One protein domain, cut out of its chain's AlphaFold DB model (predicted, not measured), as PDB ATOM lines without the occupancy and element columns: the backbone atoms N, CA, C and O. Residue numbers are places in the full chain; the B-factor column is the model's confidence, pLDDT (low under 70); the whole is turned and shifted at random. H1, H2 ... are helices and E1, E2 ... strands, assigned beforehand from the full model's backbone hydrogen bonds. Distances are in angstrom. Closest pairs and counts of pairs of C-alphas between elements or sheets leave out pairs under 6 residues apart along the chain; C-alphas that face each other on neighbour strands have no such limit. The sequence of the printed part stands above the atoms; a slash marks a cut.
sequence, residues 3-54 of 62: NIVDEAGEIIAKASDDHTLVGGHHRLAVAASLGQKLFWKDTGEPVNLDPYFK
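AT A GLANCE: This is residues 3 to 54 of the 62 residues of an uncharacterized protein of Alphaproteobacteria bacterium (UniProt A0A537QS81). A small twisted sheet of four short strands has one helix, H1, over one of its faces, and the stretch after E4 folds back to end in a short helix, H2, close to H1. The printed part has 52 residues with two named helices and four named strands, in the order E1, E2, E3, H1, E4, H2. The sheet runs E3, E2, E1, E4, with antiparallel neighbours, and the class is mixed, helices and strands. The whole is compact, with a radius of gyration of the C-alphas of 9.6 A, and rounded, spanning 24 by 24 by 16 A.

HOW THE PARTS SIT: E1, residues 3 to 6, and E2, residues 11 to 15, form a hairpin, with N 4 and O 13 within hydrogen-bond range at 2.8 A. E2 and E3, residues 21 to 23, form another, with N 22 and O 14 at 2.8 A. E1, E2 and E3 are a meander, each strand the antiparallel neighbour of the one before. On the other side of E1 is edge strand E4, residues 38 to 40, with N 5 and O 39 at 2.8 A. H1, residues 25 to 33, is on the sheet at a height of 9.3 A; its closest C-alphas to E2 are those of Arg 27 and Ile 12, 5.7 A apart. In H1 every O i to N i+4 pair is within hydrogen-bond range; H2, residues 50 to 53, is too short for such a pair. H2 is not on the sheet and is close to H1 but not clearly touching, the closest C-alphas being Ala 29 and Phe 53, 7.8 A apart.

IN THESE COORDINATES: E1 begins at C-alpha 3 (135.468, 131.441, 120.725) and is 10.1 A long from first to last C-alpha; E2 is 11.2 A and H1 12.0 A. H2 ends at C-alpha 53 (118.141, 130.938, 123.035).

THE WHOLE: The C-alphas farthest apart, of Ala 8 and Lys 54, are 25.6 A apart. The printed part has no cut and no long link. Mean pLDDT of the printed part is 87.1; residue 54 is under 70.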
ATOM      1  N   ASN A   3     135.960 130.105 121.052       92.31
ATOM      2  CA  ASN A   3     135.468 131.441 120.725       92.31
ATOM      3  C   ASN A   3     134.429 131.340 119.608       92.31
ATOM      4  O   ASN A   3     134.650 130.644 118.619       92.31
ATOM      5  N   ILE A   4     133.327 132.057 119.771       92.31
ATOM      6  CA  ILE A   4     132.312 132.251 118.742       92.31
ATOM      7  C   ILE A   4     132.637 133.564 118.046       92.31
ATOM      8  O   ILE A   4     132.762 134.602 118.707       92.31
ATOM      9  N   VAL A   5     132.785 133.503 116.731       93.56
ATOM     10  CA  VAL A   5     133.052 134.655 115.875       93.56
ATOM     11  C   VAL A   5     131.918 134.878 114.886       93.56
ATOM     12  O   VAL A   5     131.137 133.965 114.633       93.56
ATOM     13  N   ASP A   6     131.806 136.083 114.349       92.50
ATOM     14  CA  ASP A   6     130.915 136.373 113.224       92.50
ATOM     15  C   ASP A   6     131.595 136.127 111.864       92.50
ATOM     16  O   ASP A   6     132.728 135.644 111.788       92.50
ATOM     17  N   GLU A   7     130.895 136.466 110.778       90.12
ATOM     18  CA  GLU A   7     131.424 136.409 109.407       90.12
ATOM     19  C   GLU A   7     132.653 137.305 109.177       90.12
ATOM     20  O   GLU A   7     133.466 137.003 108.304       90.12
ATOM     21  N   ALA A   8     132.820 138.379 109.951       90.25
ATOM     22  CA  ALA A   8     133.989 139.254 109.893       90.25
ATOM     23  C   ALA A   8     135.165 138.728 110.742       90.25
ATOM     24  O   ALA A   8     136.264 139.287 110.700       90.25
ATOM     25  N   GLY A   9     134.964 137.641 111.494       89.00
ATOM     26  CA  GLY A   9     135.950 137.075 112.408       89.00
ATOM     27  C   GLY A   9     136.031 137.802 113.753       89.00
ATOM     28  O   GLY A   9     136.962 137.548 114.527       89.00
ATOM     29  N   GLU A  10     135.079 138.688 114.064       92.00
ATOM     30  CA  GLU A  10     135.028 139.377 115.351       92.00
ATOM     31  C   GLU A  10     134.531 138.444 116.451       92.00
ATOM     32  O   GLU A  10     133.613 137.655 116.262       92.00
ATOM     33  N   ILE A  11     135.124 138.536 117.645       91.88
ATOM     34  CA  ILE A  11     134.758 137.670 118.772       91.88
ATOM     35  C   ILE A  11     133.461 138.178 119.418       91.88
ATOM     36  O   ILE A  11     133.459 139.153 120.178       91.88
ATOM     37  N   ILE A  12     132.371 137.455 119.171       92.38
ATOM     38  CA  ILE A  12     131.032 137.762 119.682       92.38
ATOM     39  C   ILE A  12     130.843 137.195 121.087       92.38
ATOM     40  O   ILE A  12     130.388 137.897 121.994       92.38
ATOM     41  N   ALA A  13     131.220 135.932 121.290       92.38
ATOM     42  CA  ALA A  13     131.000 135.231 122.548       92.38
ATOM     43  C   ALA A  13     132.053 134.150 122.805       92.38
ATOM     44  O   ALA A  13     132.851 133.791 121.938       92.38
ATOM     45  N   LYS A  14     132.056 133.627 124.030       92.12
ATOM     46  CA  LYS A  14     132.875 132.479 124.422       92.12
ATOM     47  C   LYS A  14     131.979 131.411 125.003       92.12
ATOM     48  O   LYS A  14     131.179 131.703 125.891       92.12
ATOM     49  N   ALA A  15     132.163 130.186 124.548       89.12
ATOM     50  CA  ALA A  15     131.436 129.042 125.063       89.12
ATOM     51  C   ALA A  15     132.392 127.906 125.423       89.12
ATOM     52  O   ALA A  15     133.513 127.800 124.919       89.12
ATOM     53  N   SER A  16     131.963 127.075 126.358       85.88
ATOM     54  CA  SER A  16     132.614 125.812 126.655       85.88
ATOM     55  C   SER A  16     132.216 124.761 125.619       85.88
ATOM     56  O   SER A  16     131.240 124.929 124.891       85.88
ATOM     57  N   ASP A  17     132.970 123.669 125.574       82.50
ATOM     58  CA  ASP A  17     132.717 122.534 124.683       82.50
ATOM     59  C   ASP A  17     131.353 121.870 124.962       82.50
ATOM     60  O   ASP A  17     130.726 121.347 124.050       82.50
ATOM     61  N   ASP A  18     130.842 122.003 126.190       81.88
ATOM     62  CA  ASP A  18     129.495 121.582 126.614       81.88
ATOM     63  C   ASP A  18     128.382 122.578 126.212       81.88
ATOM     64  O   ASP A  18     127.335 122.663 126.844       81.88
ATOM     65  N   HIS A  19     128.621 123.433 125.214       75.31
ATOM     66  CA  HIS A  19     127.670 124.463 124.757       75.31
ATOM     67  C   HIS A  19     127.195 125.421 125.868       75.31
ATOM     68  O   HIS A  19     126.130 126.028 125.786       75.31
ATOM     69  N   THR A  20     127.997 125.598 126.915       83.19
ATOM     70  CA  THR A  20     127.720 126.569 127.977       83.19
ATOM     71  C   THR A  20     128.359 127.906 127.617       83.19
ATOM     72  O   THR A  20     129.579 127.976 127.462       83.19
ATOM     73  N   LEU A  21     127.576 128.984 127.515       86.25
ATOM     74  CA  LEU A  21     128.134 130.329 127.340       86.25
ATOM     75  C   LEU A  21     128.876 130.767 128.598       86.25
ATOM     76  O   LEU A  21     128.304 130.921 129.672       86.25
ATOM     77  N   VAL A  22     130.164 131.033 128.428       88.00
ATOM     78  CA  VAL A  22     131.042 131.551 129.479       88.00
ATOM     79  C   VAL A  22     131.024 133.082 129.478       88.00
ATOM     80  O   VAL A  22     131.240 133.716 130.507       88.00
ATOM     81  N   GLY A  23     130.731 133.709 128.334       88.25
ATOM     82  CA  GLY A  23     130.638 135.162 128.229       88.25
ATOM     83  C   GLY A  23     130.105 135.638 126.882       88.25
ATOM     84  O   GLY A  23     130.137 134.911 125.892       88.25
ATOM     85  N   GLY A  24     129.632 136.885 126.847       87.69
ATOM     86  CA  GLY A  24     129.103 137.497 125.625       87.69
ATOM     87  C   GLY A  24     127.622 137.223 125.353       87.69
ATOM     88  O   GLY A  24     127.188 137.452 124.234       87.69
ATOM     89  N   HIS A  25     126.832 136.804 126.354       87.38
ATOM     90  CA  HIS A  25     125.382 136.568 126.227       87.38
ATOM     91  C   HIS A  25     124.642 137.707 125.512       87.38
ATOM     92  O   HIS A  25     123.869 137.458 124.594       87.38
ATOM     93  N   HIS A  26     124.918 138.961 125.888       87.75
ATOM     94  CA  HIS A  26     124.295 140.121 125.248       87.75
ATOM     95  C   HIS A  26     124.676 140.244 123.764       87.75
ATOM     96  O   HIS A  26     123.804 140.418 122.921       87.75
ATOM     97  N   ARG A  27     125.963 140.100 123.427       89.62
ATOM     98  CA  ARG A  27     126.443 140.185 122.036       89.62
ATOM     99  C   ARG A  27     125.919 139.035 121.185       89.62
ATOM    100  O   ARG A  27     125.487 139.269 120.064       89.62
ATOM    101  N   LEU A  28     125.897 137.821 121.736       88.88
ATOM    102  CA  LEU A  28     125.310 136.662 121.077       88.88
ATOM    103  C   LEU A  28     123.820 136.883 120.808       88.88
ATOM    104  O   LEU A  28     123.357 136.596 119.712       88.88
ATOM    105  N   ALA A  29     123.079 137.418 121.785       87.00
ATOM    106  CA  ALA A  29     121.658 137.725 121.634       87.00
ATOM    107  C   ALA A  29     121.397 138.765 120.548       87.00
ATOM    108  O   ALA A  29     120.481 138.592 119.747       87.00
ATOM    109  N   VAL A  30     122.222 139.810 120.485       89.06
ATOM    110  CA  VAL A  30     122.146 140.818 119.425       89.06
ATOM    111  C   VAL A  30     122.431 140.183 118.063       89.06
ATOM    112  O   VAL A  30     121.612 140.323 117.160       89.06
ATOM    113  N   ALA A  31     123.518 139.423 117.927       88.81
ATOM    114  CA  ALA A  31     123.876 138.754 116.676       88.81
ATOM    115  C   ALA A  31     122.782 137.781 116.198       88.81
ATOM    116  O   ALA A  31     122.378 137.818 115.037       88.81
ATOM    117  N   ALA A  32     122.232 136.977 117.111       85.56
ATOM    118  CA  ALA A  32     121.120 136.077 116.826       85.56
ATOM    119  C   ALA A  32     119.849 136.826 116.402       85.56
ATOM    120  O   ALA A  32     119.201 136.434 115.435       85.56
ATOM    121  N   SER A  33     119.516 137.930 117.080       84.44
ATOM    122  CA  SER A  33     118.351 138.762 116.738       84.44
ATOM    123  C   SER A  33     118.494 139.427 115.369       84.44
ATOM    124  O   SER A  33     117.504 139.631 114.673       84.44
ATOM    125  N   LEU A  34     119.727 139.749 114.973       88.38
ATOM    126  CA  LEU A  34     120.053 140.289 113.654       88.38
ATOM    127  C   LEU A  34     120.115 139.205 112.564       88.38
ATOM    128  O   LEU A  34     120.297 139.538 111.395       88.38
ATOM    129  N   GLY A  35     119.985 137.921 112.921       86.00
ATOM    130  CA  GLY A  35     120.133 136.805 111.986       86.00
ATOM    131  C   GLY A  35     121.563 136.629 111.466       86.00
ATOM    132  O   GLY A  35     121.756 136.055 110.395       86.00
ATOM    133  N   GLN A  36     122.566 137.137 112.193       89.31
ATOM    134  CA  GLN A  36     123.969 136.980 111.820       89.31
ATOM    135  C   GLN A  36     124.396 135.518 111.926       89.31
ATOM    136  O   GLN A  36     124.062 134.814 112.884       89.31
ATOM    137  N   LYS A  37     125.188 135.070 110.950       89.94
ATOM    138  CA  LYS A  37     125.826 133.758 111.011       89.94
ATOM    139  C   LYS A  37     127.037 133.832 111.925       89.94
ATOM    140  O   LYS A  37     127.905 134.687 111.768       89.94
ATOM    141  N   LEU A  38     127.075 132.910 112.873       91.62
ATOM    142  CA  LEU A  38     128.153 132.785 113.836       91.62
ATOM    143  C   LEU A  38     128.880 131.469 113.613       91.62
ATOM    144  O   LEU A  38     128.261 130.472 113.247       91.62
ATOM    145  N   PHE A  39     130.184 131.467 113.856       92.50
ATOM    146  CA  PHE A  39     131.072 130.345 113.591       92.50
ATOM    147  C   PHE A  39     131.980 130.070 114.783       92.50
ATOM    148  O   PHE A  39     132.368 130.971 115.531       92.50
ATOM    149  N   TRP A  40     132.337 128.807 114.970       91.88
ATOM    150  CA  TRP A  40     133.382 128.429 115.903       91.88
ATOM    151  C   TRP A  40     134.729 128.866 115.342       91.88
ATOM    152  O   TRP A  40     135.111 128.442 114.259       91.88
ATOM    153  N   LYS A  41     135.486 129.673 116.088       90.94
ATOM    154  CA  LYS A  41     136.814 130.133 115.655       90.94
ATOM    155  C   LYS A  41     137.774 128.972 115.375       90.94
ATOM    156  O   LYS A  41     138.623 129.084 114.501       90.94
ATOM    157  N   ASP A  42     137.650 127.890 116.140       88.06
ATOM    158  CA  ASP A  42     138.548 126.736 116.070       88.06
ATOM    159  C   ASP A  42     138.263 125.824 114.869       88.06
ATOM    160  O   ASP A  42     139.201 125.349 114.235       88.06
ATOM    161  N   THR A  43     136.988 125.573 114.546       88.75
ATOM    162  CA  THR A  43     136.600 124.628 113.480       88.75
ATOM    163  C   THR A  43     136.038 125.301 112.230       88.75
ATOM    164  O   THR A  43     135.929 124.662 111.189       88.75
ATOM    165  N   GLY A  44     135.673 126.583 112.305       89.38
ATOM    166  CA  GLY A  44     134.954 127.297 111.248       89.38
ATOM    167  C   GLY A  44     133.515 126.814 111.052       89.38
ATOM    168  O   GLY A  44     132.843 127.250 110.121       89.38
ATOM    169  N   GLU A  45     133.028 125.909 111.902       90.56
ATOM    170  CA  GLU A  45     131.678 125.370 111.789       90.56
ATOM    171  C   GLU A  45     130.639 126.389 112.257       90.56
ATOM    172  O   GLU A  45     130.889 127.120 113.221       90.56
ATOM    173  N   PRO A  46     129.456 126.428 111.622       89.56
ATOM    174  CA  PRO A  46     128.377 127.290 112.066       89.56
ATOM    175  C   PRO A  46     127.953 126.927 113.494       89.56
ATOM    176  O   PRO A  46     127.742 125.762 113.836       89.56
ATOM    177  N   VAL A  47     127.810 127.944 114.339       87.81
ATOM    178  CA  VAL A  47     127.332 127.791 115.711       87.81
ATOM    179  C   VAL A  47     125.828 127.614 115.680       87.81
ATOM    180  O   VAL A  47     125.096 128.473 115.190       87.81
ATOM    181  N   ASN A  48     125.358 126.516 116.263       84.69
ATOM    182  CA  ASN A  48     123.939 126.357 116.511       84.69
ATOM    183  C   ASN A  48     123.515 127.269 117.674       84.69
ATOM    184  O   ASN A  48     123.967 127.085 118.806       84.69
ATOM    185  N   LEU A  49     122.656 128.247 117.383       82.50
ATOM    186  CA  LEU A  49     122.173 129.227 118.354       82.50
ATOM    187  C   LEU A  49     120.962 128.734 119.160       82.50
ATOM    188  O   LEU A  49     120.747 129.219 120.271       82.50
ATOM    189  N   ASP A  50     120.231 127.723 118.675       79.06
ATOM    190  CA  ASP A  50     119.087 127.117 119.374       79.06
ATOM    191  C   ASP A  50     119.347 126.800 120.857       79.06
ATOM    192  O   ASP A  50     118.572 127.263 121.694       79.06
ATOM    193  N   PRO A  51     120.411 126.068 121.252       77.81
ATOM    194  CA  PRO A  51     120.634 125.717 122.657       77.81
ATOM    195  C   PRO A  51     120.855 126.928 123.575       77.81
ATOM    196  O   PRO A  51     120.597 126.830 124.772       77.81
ATOM    197  N   TYR A  52     121.285 128.070 123.034       77.12
ATOM    198  CA  TYR A  52     121.544 129.287 123.806       77.12
ATOM    199  C   TYR A  52     120.302 130.168 123.978       77.12
ATOM    200  O   TYR A  52     120.180 130.862 124.986       77.12
ATOM    201  N   PHE A  53     119.378 130.141 123.011       72.19
ATOM    202  CA  PHE A  53     118.141 130.938 123.035       72.19
ATOM    203  C   PHE A  53     116.901 130.153 123.427       72.19
ATOM    204  O   PHE A  53     115.856 130.756 123.671       72.19
ATOM    205  N   LYS A  54     116.996 128.826 123.533       63.66
ATOM    206  CA  LYS A  54     115.916 127.977 124.035       63.66
ATOM    207  C   LYS A  54     115.761 128.141 125.550       63.66
ATOM    208  O   LYS A  54     115.996 127.229 126.337       63.66
TER     209      LYS A  54